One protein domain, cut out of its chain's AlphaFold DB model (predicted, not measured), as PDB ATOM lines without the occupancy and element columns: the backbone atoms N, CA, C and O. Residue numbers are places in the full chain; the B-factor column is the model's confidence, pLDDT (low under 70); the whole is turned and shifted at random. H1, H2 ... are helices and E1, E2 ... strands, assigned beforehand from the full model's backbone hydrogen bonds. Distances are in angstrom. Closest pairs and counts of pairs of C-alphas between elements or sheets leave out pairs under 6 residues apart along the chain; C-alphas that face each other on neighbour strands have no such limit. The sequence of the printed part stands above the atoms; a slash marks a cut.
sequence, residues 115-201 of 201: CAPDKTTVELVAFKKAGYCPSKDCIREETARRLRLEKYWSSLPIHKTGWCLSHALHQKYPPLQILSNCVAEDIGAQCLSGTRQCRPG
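AT A GLANCE: This is residues 115 to 201 of the 201 residues of an uncharacterized protein of Mesorhizobium sp. M7D.F.Ca.US.004.03.1.1 (UniProt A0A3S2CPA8). A helical hairpin of H2 and H3 has a third helix, H1, packing on the first part of its longer member, H3, while a long unnamed stretch, residues 115 to 135, leads into H1. The short strand E1 follows after the far end of H3. The printed part has 87 residues, with three named helices and one named strand in the order H1, H2, H3, E1, and is mostly helix. It is compact, with a radius of gyration of the C-alphas of 13.4 A and spans of 40 by 29 by 21 A.

IN THESE COORDINATES: Residues 115 to 135 hold no named element. H1, residues 136 to 150, begins at C-alpha 136 (194.883, 135.073, 204.364) and is 21.1 A long. H2 is residues 158 to 168, 15.4 A. H3, residues 175 to 192, is 25.9 A long and ends at C-alpha 192 (186.731, 167.226, 189.863). E1, residues 198 to 200, pairs with no named strand.

HOW THE PARTS SIT: H1 touches H3, which meets it with residues 176 to 183 alone; the closest C-alphas, of Glu 142 and Leu 176, are 6.4 A apart. They run the same way at a steep tilt of 37 degrees, only just past shallow. H2 and H3 form a helical hairpin and touch through residues 175 to 182 of H3 alone. Their closest C-alphas, of Ala 168 and Pro 175, are 4.4 A apart. They run opposite ways at a steep tilt of 37 degrees, again only just past shallow. H1 and H2 are apart. The closest C-alphas of H3 and E1, of Cys 191 and Cys 198, are 5.5 A apart. In H1, H2 and H3 every O i to N i+4 pair is within hydrogen-bond range.

THE WHOLE: The two C-alphas farthest apart, of Pro 134 and Gly 194, are 39.9 A apart. The printed part has no cut, and no link between named elements is long. In this predicted model, pLDDT is under 70 at residues 118 to 119, 129 to 130, 171 and 201.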
ATOM      1  N   CYS A 115     187.946 155.934 185.489       88.06
ATOM      2  CA  CYS A 115     188.905 157.009 185.263       88.06
ATOM      3  C   CYS A 115     190.027 156.503 184.379       88.06
ATOM      4  O   CYS A 115     190.504 155.381 184.552       88.06
ATOM      5  N   ALA A 116     190.465 157.346 183.447       82.06
ATOM      6  CA  ALA A 116     191.596 157.016 182.594       82.06
ATOM      7  C   ALA A 116     192.805 156.636 183.477       82.06
ATOM      8  O   ALA A 116     193.221 157.473 184.286       82.06
ATOM      9  N   PRO A 117     193.341 155.403 183.377       72.62
ATOM     10  CA  PRO A 117     194.536 155.015 184.113       72.62
ATOM     11  C   PRO A 117     195.757 155.733 183.541       72.62
ATOM     12  O   PRO A 117     195.705 156.344 182.468       72.62
ATOM     13  N   ASP A 118     196.876 155.639 184.248       68.25
ATOM     14  CA  ASP A 118     198.116 156.210 183.747       68.25
ATOM     15  C   ASP A 118     198.636 155.404 182.553       68.25
ATOM     16  O   ASP A 118     198.369 154.210 182.399       68.25
ATOM     17  N   LYS A 119     199.441 156.055 181.708       69.12
ATOM     18  CA  LYS A 119     200.076 155.394 180.555       69.12
ATOM     19  C   LYS A 119     201.098 154.330 180.973       69.12
ATOM     20  O   LYS A 119     201.488 153.508 180.150       69.12
ATOM     21  N   THR A 120     201.543 154.355 182.230       77.88
ATOM     22  CA  THR A 120     202.598 153.494 182.769       77.88
ATOM     23  C   THR A 120     202.186 152.911 184.110       77.88
ATOM     24  O   THR A 120     201.915 153.638 185.059       77.88
ATOM     25  N   THR A 121     202.181 151.585 184.204       80.38
ATOM     26  CA  THR A 121     202.021 150.870 185.477       80.38
ATOM     27  C   THR A 121     203.378 150.766 186.174       80.38
ATOM     28  O   THR A 121     204.373 150.433 185.531       80.38
ATOM     29  N   VAL A 122     203.429 151.040 187.478       82.31
ATOM     30  CA  VAL A 122     204.655 150.939 188.292       82.31
ATOM     31  C   VAL A 122     204.470 149.857 189.339       82.31
ATOM     32  O   VAL A 122     203.524 149.920 190.114       82.31
ATOM     33  N   GLU A 123     205.388 148.891 189.402       86.06
ATOM     34  CA  GLU A 123     205.337 147.846 190.425       86.06
ATOM     35  C   GLU A 123     205.657 148.383 191.827       86.06
ATOM     36  O   GLU A 123     206.710 148.974 192.075       86.06
ATOM     37  N   LEU A 124     204.801 148.060 192.797       84.12
ATOM     38  CA  LEU A 124     204.977 148.411 194.205       84.12
ATOM     39  C   LEU A 124     205.716 147.294 194.958       84.12
ATOM     40  O   LEU A 124     205.184 146.652 195.868       84.12
ATOM     41  N   VAL A 125     206.969 147.045 194.560       82.00
ATOM     42  CA  VAL A 125     207.790 145.904 195.021       82.00
ATOM     43  C   VAL A 125     207.943 145.852 196.546       82.00
ATOM     44  O   VAL A 125     207.855 144.769 197.127       82.00
ATOM     45  N   ALA A 126     208.091 147.009 197.202       79.69
ATOM     46  CA  ALA A 126     208.218 147.121 198.661       79.69
ATOM     47  C   ALA A 126     207.015 146.539 199.430       79.69
ATOM     48  O   ALA A 126     207.151 146.155 200.587       79.69
ATOM     49  N   PHE A 127     205.859 146.408 198.771       81.38
ATOM     50  CA  PHE A 127     204.618 145.912 199.364       81.38
ATOM     51  C   PHE A 127     204.205 144.524 198.843       81.38
ATOM     52  O   PHE A 127     203.105 144.067 199.143       81.38
ATOM     53  N   LYS A 128     205.070 143.819 198.089       76.94
ATOM     54  CA  LYS A 128     204.789 142.450 197.597       76.94
ATOM     55  C   LYS A 128     204.690 141.421 198.726       76.94
ATOM     56  O   LYS A 128     203.893 140.492 198.642       76.94
ATOM     57  N   LYS A 129     205.506 141.564 199.775       68.56
ATOM     58  CA  LYS A 129     205.446 140.708 200.964       68.56
ATOM     59  C   LYS A 129     204.573 141.397 202.004       68.56
ATOM     60  O   LYS A 129     205.025 142.325 202.668       68.56
ATOM     61  N   ALA A 130     203.335 140.935 202.154       67.69
ATOM     62  CA  ALA A 130     202.397 141.431 203.158       67.69
ATOM     63  C   ALA A 130     202.774 140.944 204.576       67.69
ATOM     64  O   ALA A 130     201.972 140.323 205.262       67.69
ATOM     65  N   GLY A 131     204.010 141.203 205.023       71.19
ATOM     66  CA  GLY A 131     204.495 140.833 206.362       71.19
ATOM     67  C   GLY A 131     203.747 141.535 207.503       71.19
ATOM     68  O   GLY A 131     203.889 141.157 208.658       71.19
ATOM     69  N   TYR A 132     202.930 142.533 207.164       78.69
ATOM     70  CA  TYR A 132     202.011 143.249 208.044       78.69
ATOM     71  C   TYR A 132     200.591 142.646 208.067       78.69
ATOM     72  O   TYR A 132     199.739 143.139 208.800       78.69
ATOM     73  N   CYS A 133     200.303 141.609 207.271       85.06
ATOM     74  CA  CYS A 133     198.984 140.980 207.231       85.06
ATOM     75  C   CYS A 133     198.892 139.768 208.171       85.06
ATOM     76  O   CYS A 133     199.620 138.795 207.968       85.06
ATOM     77  N   PRO A 134     197.953 139.755 209.136       84.38
ATOM     78  CA  PRO A 134     197.813 138.651 210.087       84.38
ATOM     79  C   PRO A 134     197.004 137.459 209.544       84.38
ATOM     80  O   PRO A 134     196.957 136.411 210.183       84.38
ATOM     81  N   SER A 135     196.333 137.595 208.393       88.50
ATOM     82  CA  SER A 135     195.409 136.584 207.859       88.50
ATOM     83  C   SER A 135     195.491 136.441 206.338       88.50
ATOM     84  O   SER A 135     195.952 137.338 205.630       88.50
ATOM     85  N   LYS A 136     194.989 135.312 205.814       88.38
ATOM     86  CA  LYS A 136     194.883 135.073 204.364       88.38
ATOM     87  C   LYS A 136     193.967 136.085 203.670       88.38
ATOM     88  O   LYS A 136     194.271 136.496 202.553       88.38
ATOM     89  N   ASP A 137     192.889 136.505 204.330       89.75
ATOM     90  CA  ASP A 137     191.975 137.515 203.788       89.75
ATOM     91  C   ASP A 137     192.662 138.875 203.652       89.75
ATOM     92  O   ASP A 137     192.580 139.483 202.586       89.75
ATOM     93  N   CYS A 138     193.445 139.290 204.657       87.44
ATOM     94  CA  CYS A 138     194.259 140.504 204.567       87.44
ATOM     95  C   CYS A 138     195.223 140.439 203.379       87.44
ATOM     96  O   CYS A 138     195.283 141.372 202.583       87.44
ATOM     97  N   ILE A 139     195.936 139.317 203.209       88.06
ATOM     98  CA  ILE A 139     196.874 139.136 202.091       88.06
ATOM     99  C   ILE A 139     196.152 139.291 200.748       88.06
ATOM    100  O   ILE A 139     196.663 139.963 199.849       88.06
ATOM    101  N   ARG A 140     194.968 138.686 200.601       90.12
ATOM    102  CA  ARG A 140     194.161 138.784 199.380       90.12
ATOM    103  C   ARG A 140     193.737 140.228 199.108       90.12
ATOM    104  O   ARG A 140     193.916 140.709 197.989       90.12
ATOM    105  N   GLU A 141     193.200 140.916 200.111       88.56
ATOM    106  CA  GLU A 141     192.726 142.297 199.984       88.56
ATOM    107  C   GLU A 141     193.855 143.279 199.668       88.56
ATOM    108  O   GLU A 141     193.730 144.085 198.747       88.56
ATOM    109  N   GLU A 142     194.976 143.181 200.378       88.81
ATOM    110  CA  GLU A 142     196.152 144.026 200.163       88.81
ATOM    111  C   GLU A 142     196.814 143.723 198.814       88.81
ATOM    112  O   GLU A 142     197.226 144.644 198.113       88.81
ATOM    113  N   THR A 143     196.825 142.466 198.360       89.81
ATOM    114  CA  THR A 143     197.292 142.134 197.003       89.81
ATOM    115  C   THR A 143     196.420 142.796 195.939       89.81
ATOM    116  O   THR A 143     196.947 143.411 195.013       89.81
ATOM    117  N   ALA A 144     195.094 142.718 196.077       90.38
ATOM    118  CA  ALA A 144     194.177 143.368 195.147       90.38
ATOM    119  C   ALA A 144     194.330 144.899 195.180       90.38
ATOM    120  O   ALA A 144     194.341 145.549 194.135       90.38
ATOM    121  N   ARG A 145     194.513 145.476 196.373       91.12
ATOM    122  CA  ARG A 145     194.754 146.910 196.569       91.12
ATOM    123  C   ARG A 145     196.064 147.361 195.924       91.12
ATOM    124  O   ARG A 145     196.061 148.370 195.224       91.12
ATOM    125  N   ARG A 146     197.144 146.585 196.069       91.88
ATOM    126  CA  ARG A 146     198.428 146.818 195.389       91.88
ATOM    127  C   ARG A 146     198.232 146.905 193.881       91.88
ATOM    128  O   ARG A 146     198.579 147.918 193.295       91.88
ATOM    129  N   LEU A 147     197.631 145.884 193.269       90.44
ATOM    130  CA  LEU A 147     197.452 145.825 191.812       90.44
ATOM    131  C   LEU A 147     196.641 147.009 191.266       90.44
ATOM    132  O   LEU A 147     196.905 147.483 190.166       90.44
ATOM    133  N   ARG A 148     195.661 147.509 192.030       90.56
ATOM    134  CA  ARG A 148     194.892 148.706 191.652       90.56
ATOM    135  C   ARG A 148     195.748 149.966 191.756       90.56
ATOM    136  O   ARG A 148     195.752 150.757 190.823       90.56
ATOM    137  N   LEU A 149     196.527 150.111 192.827       91.19
ATOM    138  CA  LEU A 149     197.445 151.237 193.020       91.19
ATOM    139  C   LEU A 149     198.533 151.324 191.946       91.19
ATOM    140  O   LEU A 149     198.840 152.422 191.490       91.19
ATOM    141  N   GLU A 150     199.086 150.193 191.507       90.94
ATOM    142  CA  GLU A 150     200.154 150.145 190.495       90.94
ATOM    143  C   GLU A 150     199.754 150.838 189.174       90.94
ATOM    144  O   GLU A 150     200.616 151.396 188.493       90.94
ATOM    145  N   LYS A 151     198.450 150.878 188.844       88.62
ATOM    146  CA  LYS A 151     197.898 151.558 187.653       88.62
ATOM    147  C   LYS A 151     197.920 153.093 187.729       88.62
ATOM    148  O   LYS A 151     197.814 153.743 186.692       88.62
ATOM    149  N   TYR A 152     197.992 153.654 188.937       88.12
ATOM    150  CA  TYR A 152     197.831 155.092 189.201       88.12
ATOM    151  C   TYR A 152     199.025 155.715 189.931       88.12
ATOM    152  O   TYR A 152     199.131 156.929 190.051       88.12
ATOM    153  N   TRP A 153     199.927 154.891 190.461       88.12
ATOM    154  CA  TRP A 153     201.033 155.356 191.290       88.12
ATOM    155  C   TRP A 153     201.976 156.314 190.550       88.12
ATOM    156  O   TRP A 153     202.535 157.227 191.153       88.12
ATOM    157  N   SER A 154     202.147 156.115 189.241       85.12
ATOM    158  CA  SER A 154     203.085 156.897 188.431       85.12
ATOM    159  C   SER A 154     202.669 158.352 188.205       85.12
ATOM    160  O   SER A 154     203.535 159.188 187.960       85.12
ATOM    161  N   SER A 155     201.372 158.664 188.282       80.44
ATOM    162  CA  SER A 155     200.852 160.020 188.074       80.44
ATOM    163  C   SER A 155     200.915 160.904 189.305       80.44
ATOM    164  O   SER A 155     200.697 162.110 189.186       80.44
ATOM    165  N   LEU A 156     201.231 160.343 190.474       84.00
ATOM    166  CA  LEU A 156     201.352 161.143 191.681       84.00
ATOM    167  C   LEU A 156     202.516 162.132 191.555       84.00
ATOM    168  O   LEU A 156     203.644 161.733 191.240       84.00
ATOM    169  N   PRO A 157     202.294 163.417 191.878       84.56
ATOM    170  CA  PRO A 157     203.378 164.375 192.004       84.56
ATOM    171  C   PRO A 157     204.440 163.884 192.997       84.56
ATOM    172  O   PRO A 157     204.105 163.392 194.073       84.56
ATOM    173  N   ILE A 158     205.726 164.084 192.686       83.38
ATOM    174  CA  ILE A 158     206.859 163.572 193.491       83.38
ATOM    175  C   ILE A 158     206.734 163.937 194.981       83.38
ATOM    176  O   ILE A 158     206.959 163.097 195.854       83.38
ATOM    177  N   HIS A 159     206.341 165.179 195.277       83.38
ATOM    178  CA  HIS A 159     206.155 165.646 196.653       83.38
ATOM    179  C   HIS A 159     205.036 164.883 197.383       83.38
ATOM    180  O   HIS A 159     205.167 164.577 198.569       83.38
ATOM    181  N   LYS A 160     203.964 164.518 196.669       84.19
ATOM    182  CA  LYS A 160     202.843 163.741 197.201       84.19
ATOM    183  C   LYS A 160     203.257 162.294 197.429       84.19
ATOM    184  O   LYS A 160     203.012 161.767 198.506       84.19
ATOM    185  N   THR A 161     203.993 161.694 196.495       85.31
ATOM    186  CA  THR A 161     204.536 160.333 196.624       85.31
ATOM    187  C   THR A 161     205.370 160.167 197.896       85.31
ATOM    188  O   THR A 161     205.144 159.228 198.662       85.31
ATOM    189  N   GLY A 162     206.293 161.099 198.167       85.56
ATOM    190  CA  GLY A 162     207.107 161.077 199.387       85.56
ATOM    191  C   GLY A 162     206.264 161.184 200.663       85.56
ATOM    192  O   GLY A 162     206.461 160.417 201.609       85.56
ATOM    193  N   TRP A 163     205.276 162.082 200.668       85.81
ATOM    194  CA  TRP A 163     204.355 162.254 201.792       85.81
ATOM    195  C   TRP A 163     203.484 161.009 202.041       85.81
ATOM    196  O   TRP A 163     203.399 160.552 203.186       85.81
ATOM    197  N   CYS A 164     202.906 160.417 200.984       87.06
ATOM    198  CA  CYS A 164     202.094 159.199 201.068       87.06
ATOM    199  C   CYS A 164     202.907 158.027 201.637       87.06
ATOM    200  O   CYS A 164     202.427 157.304 202.508       87.06
ATOM    201  N   LEU A 165     204.139 157.833 201.146       86.69
ATOM    202  CA  LEU A 165     205.018 156.747 201.587       86.69
ATOM    203  C   LEU A 165     205.429 156.907 203.051       86.69
ATOM    204  O   LEU A 165     205.386 155.931 203.795       86.69
ATOM    205  N   SER A 166     205.769 158.129 203.474       84.38
ATOM    206  CA  SER A 166     206.080 158.419 204.878       84.38
ATOM    207  C   SER A 166     204.914 158.026 205.791       84.38
ATOM    208  O   SER A 166     205.097 157.272 206.746       84.38
ATOM    209  N   HIS A 167     203.686 158.421 205.431       81.19
ATOM    210  CA  HIS A 167     202.480 158.065 206.184       81.19
ATOM    211  C   HIS A 167     202.201 156.562 206.185       81.19
ATOM    212  O   HIS A 167     201.866 156.008 207.228       81.19
ATOM    213  N   ALA A 168     202.357 155.887 205.044       83.62
ATOM    214  CA  ALA A 168     202.082 154.457 204.926       83.62
ATOM    215  C   ALA A 168     202.998 153.588 205.797       83.62
ATOM    216  O   ALA A 168     202.599 152.507 206.221       83.62
ATOM    217  N   LEU A 169     204.214 154.056 206.084       78.56
ATOM    218  CA  LEU A 169     205.169 153.343 206.930       78.56
ATOM    219  C   LEU A 169     204.899 153.523 208.436       78.56
ATOM    220  O   LEU A 169     205.483 152.801 209.248       78.56
ATOM    221  N   HIS A 170     203.987 154.418 208.832       70.50
ATOM    222  CA  HIS A 170     203.528 154.517 210.216       70.50
ATOM    223  C   HIS A 170     202.531 153.384 210.538       70.50
ATOM    224  O   HIS A 170     201.404 153.349 210.053       70.50
ATOM    225  N   GLN A 171     202.951 152.457 211.407       58.81
ATOM    226  CA  GLN A 171     202.382 151.109 211.609       58.81
ATOM    227  C   GLN A 171     200.956 151.010 212.195       58.81
ATOM    228  O   GLN A 171     200.540 149.926 212.600       58.81
ATOM    229  N   LYS A 172     200.182 152.098 212.286       70.31
ATOM    230  CA  LYS A 172     198.836 152.031 212.887       70.31
ATOM    231  C   LYS A 172     197.799 151.376 211.960       70.31
ATOM    232  O   LYS A 172     196.808 150.848 212.453       70.31
ATOM    233  N   TYR A 173     198.027 151.394 210.646       73.06
ATOM    234  CA  TYR A 173     197.114 150.837 209.644       73.06
ATOM    235  C   TYR A 173     197.882 150.097 208.538       73.06
ATOM    236  O   TYR A 173     199.073 150.360 208.355       73.06
ATOM    237  N   PRO A 174     197.225 149.200 207.774       82.75
ATOM    238  CA  PRO A 174     197.830 148.575 206.604       82.75
ATOM    239  C   PRO A 174     198.375 149.627 205.621       82.75
ATOM    240  O   PRO A 174     197.658 150.570 205.262       82.75
ATOM    241  N   PRO A 175     199.627 149.492 205.158       84.50
ATOM    242  CA  PRO A 175     200.285 150.519 204.364       84.50
ATOM    243  C   PRO A 175     199.565 150.787 203.040       84.50
ATOM    244  O   PRO A 175     199.413 151.947 202.660       84.50
ATOM    245  N   LEU A 176     199.058 149.759 202.344       88.69
ATOM    246  CA  LEU A 176     198.378 149.988 201.065       88.69
ATOM    247  C   LEU A 176     197.015 150.648 201.259       88.69
ATOM    248  O   LEU A 176     196.565 151.367 200.365       88.69
ATOM    249  N   GLN A 177     196.361 150.465 202.412       85.31
ATOM    250  CA  GLN A 177     195.152 151.213 202.766       85.31
ATOM    251  C   GLN A 177     195.452 152.711 202.895       85.31
ATOM    252  O   GLN A 177     194.705 153.528 202.354       85.31
ATOM    253  N   ILE A 178     196.560 153.072 203.548       84.50
ATOM    254  CA  ILE A 178     197.008 154.468 203.645       84.50
ATOM    255  C   ILE A 178     197.324 155.021 202.250       84.50
ATOM    256  O   ILE A 178     196.816 156.082 201.881       84.50
ATOM    257  N   LEU A 179     198.086 154.276 201.441       89.38
ATOM    258  CA  LEU A 179     198.399 154.682 200.068       89.38
ATOM    259  C   LEU A 179     197.137 154.853 199.217       89.38
ATOM    260  O   LEU A 179     197.046 155.817 198.469       89.38
ATOM    261  N   SER A 180     196.134 153.989 199.381       90.44
ATOM    262  CA  SER A 180     194.854 154.100 198.667       90.44
ATOM    263  C   SER A 180     194.120 155.391 198.966       90.44
ATOM    264  O   SER A 180     193.598 155.995 198.039       90.44
ATOM    265  N   ASN A 181     194.103 155.846 200.220       87.12
ATOM    266  CA  ASN A 181     193.506 157.143 200.538       87.12
ATOM    267  C   ASN A 181     194.273 158.286 199.857       87.12
ATOM    268  O   ASN A 181     193.655 159.164 199.263       87.12
ATOM    269  N   CYS A 182     195.607 158.236 199.892       88.00
ATOM    270  CA  CYS A 182     196.454 159.270 199.300       88.00
ATOM    271  C   CYS A 182     196.286 159.370 197.772       88.00
ATOM    272  O   CYS A 182     196.166 160.461 197.214       88.00
ATOM    273  N   VAL A 183     196.251 158.214 197.098       90.94
ATOM    274  CA  VAL A 183     196.048 158.126 195.647       90.94
ATOM    275  C   VAL A 183     194.619 158.503 195.269       90.94
ATOM    276  O   VAL A 183     194.421 159.228 194.297       90.94
ATOM    277  N   ALA A 184     193.628 158.073 196.051       92.62
ATOM    278  CA  ALA A 184     192.235 158.430 195.822       92.62
ATOM    279  C   ALA A 184     192.021 159.949 195.856       92.62
ATOM    280  O   ALA A 184     191.389 160.491 194.956       92.62
ATOM    281  N   GLU A 185     192.577 160.650 196.842       90.19
ATOM    282  CA  GLU A 185     192.447 162.109 196.900       90.19
ATOM    283  C   GLU A 185     193.019 162.782 195.639       90.19
ATOM    284  O   GLU A 185     192.414 163.711 195.108       90.19
ATOM    285  N   ASP A 186     194.151 162.292 195.118       90.50
ATOM    286  CA  ASP A 186     194.755 162.816 193.888       90.50
ATOM    287  C   ASP A 186     193.888 162.597 192.648       90.50
ATOM    288  O   ASP A 186     193.555 163.549 191.941       90.50
ATOM    289  N   ILE A 187     193.480 161.348 192.417       90.88
ATOM    290  CA  ILE A 187     192.619 160.977 191.291       90.88
ATOM    291  C   ILE A 187     191.321 161.779 191.351       90.88
ATOM    292  O   ILE A 187     190.899 162.347 190.349       90.88
ATOM    293  N   GLY A 188     190.703 161.851 192.529       92.38
ATOM    294  CA  GLY A 188     189.465 162.583 192.733       92.38
ATOM    295  C   GLY A 188     189.597 164.070 192.453       92.38
ATOM    296  O   GLY A 188     188.765 164.623 191.740       92.38
ATOM    297  N   ALA A 189     190.656 164.717 192.943       91.00
ATOM    298  CA  ALA A 189     190.913 166.125 192.655       91.00
ATOM    299  C   ALA A 189     191.119 166.365 191.148       91.00
ATOM    300  O   ALA A 189     190.605 167.338 190.589       91.00
ATOM    301  N   GLN A 190     191.810 165.452 190.459       90.19
ATOM    302  CA  GLN A 190     191.973 165.520 189.006       90.19
ATOM    303  C   GLN A 190     190.646 165.321 188.257       90.19
ATOM    304  O   GLN A 190     190.384 166.022 187.280       90.19
ATOM    305  N   CYS A 191     189.787 164.410 188.724       90.00
ATOM    306  CA  CYS A 191     188.444 164.218 188.177       90.00
ATOM    307  C   CYS A 191     187.587 165.480 188.340       90.00
ATOM    308  O   CYS A 191     186.986 165.946 187.376       90.00
ATOM    309  N   LEU A 192     187.547 166.049 189.550       89.75
ATOM    310  CA  LEU A 192     186.731 167.226 189.863       89.75
ATOM    311  C   LEU A 192     187.207 168.483 189.124       89.75
ATOM    312  O   LEU A 192     186.389 169.307 188.730       89.75
ATOM    313  N   SER A 193     188.517 168.615 188.894       88.69
ATOM    314  CA  SER A 193     189.100 169.709 188.101       88.69
ATOM    315  C   SER A 193     189.047 169.479 186.585       88.69
ATOM    316  O   SER A 193     189.457 170.351 185.822       88.69
ATOM    317  N   GLY A 194     188.584 168.311 186.126       85.38
ATOM    318  CA  GLY A 194     188.539 167.949 184.705       85.38
ATOM    319  C   GLY A 194     189.907 167.661 184.071       85.38
ATOM    320  O   GLY A 194     189.992 167.474 182.858       85.38
ATOM    321  N   THR A 195     190.981 167.599 184.863       86.69
ATOM    322  CA  THR A 195     192.331 167.263 184.375       86.69
ATOM    323  C   THR A 195     192.507 165.761 184.130       86.69
ATOM    324  O   THR A 195     193.377 165.363 183.353       86.69
ATOM    325  N   ARG A 196     191.638 164.921 184.716       87.44
ATOM    326  CA  ARG A 196     191.479 163.496 184.387       87.44
ATOM    327  C   ARG A 196     190.054 163.221 183.913       87.44
ATOM    328  O   ARG A 196     189.086 163.677 184.512       87.44
ATOM    329  N   GLN A 197     189.924 162.434 182.844       85.56
ATOM    330  CA  GLN A 197     188.619 161.978 182.365       85.56
ATOM    331  C   GLN A 197     188.049 160.934 183.322       85.56
ATOM    332  O   GLN A 197     188.611 159.842 183.449       85.56
ATOM    333  N   CYS A 198     186.926 161.277 183.953       87.38
ATOM    334  CA  CYS A 198     186.200 160.408 184.866       87.38
ATOM    335  C   CYS A 198     184.726 160.371 184.459       87.38
ATOM    336  O   CYS A 198     184.129 161.413 184.188       87.38
ATOM    337  N   ARG A 199     184.145 159.174 184.363       80.12
ATOM    338  CA  ARG A 199     182.738 158.974 183.993       80.12
ATOM    339  C   ARG A 199     182.128 157.824 184.795       80.12
ATOM    340  O   ARG A 199     182.875 156.928 185.197       80.12
ATOM    341  N   PRO A 200     180.802 157.822 185.010       70.38
ATOM    342  CA  PRO A 200     180.109 156.669 185.580       70.38
ATOM    343  C   PRO A 200     180.459 155.379 184.822       70.38
ATOM    344  O   PRO A 200     180.671 155.426 183.604       70.38
ATOM    345  N   GLY A 201     180.605 154.278 185.566       56.53
ATOM    346  CA  GLY A 201     180.925 152.945 185.042       56.53
ATOM    347  C   GLY A 201     179.743 152.262 184.373       56.53
ATOM    348  O   GLY A 201     178.593 152.553 184.772       56.53
TER     349      GLY A 201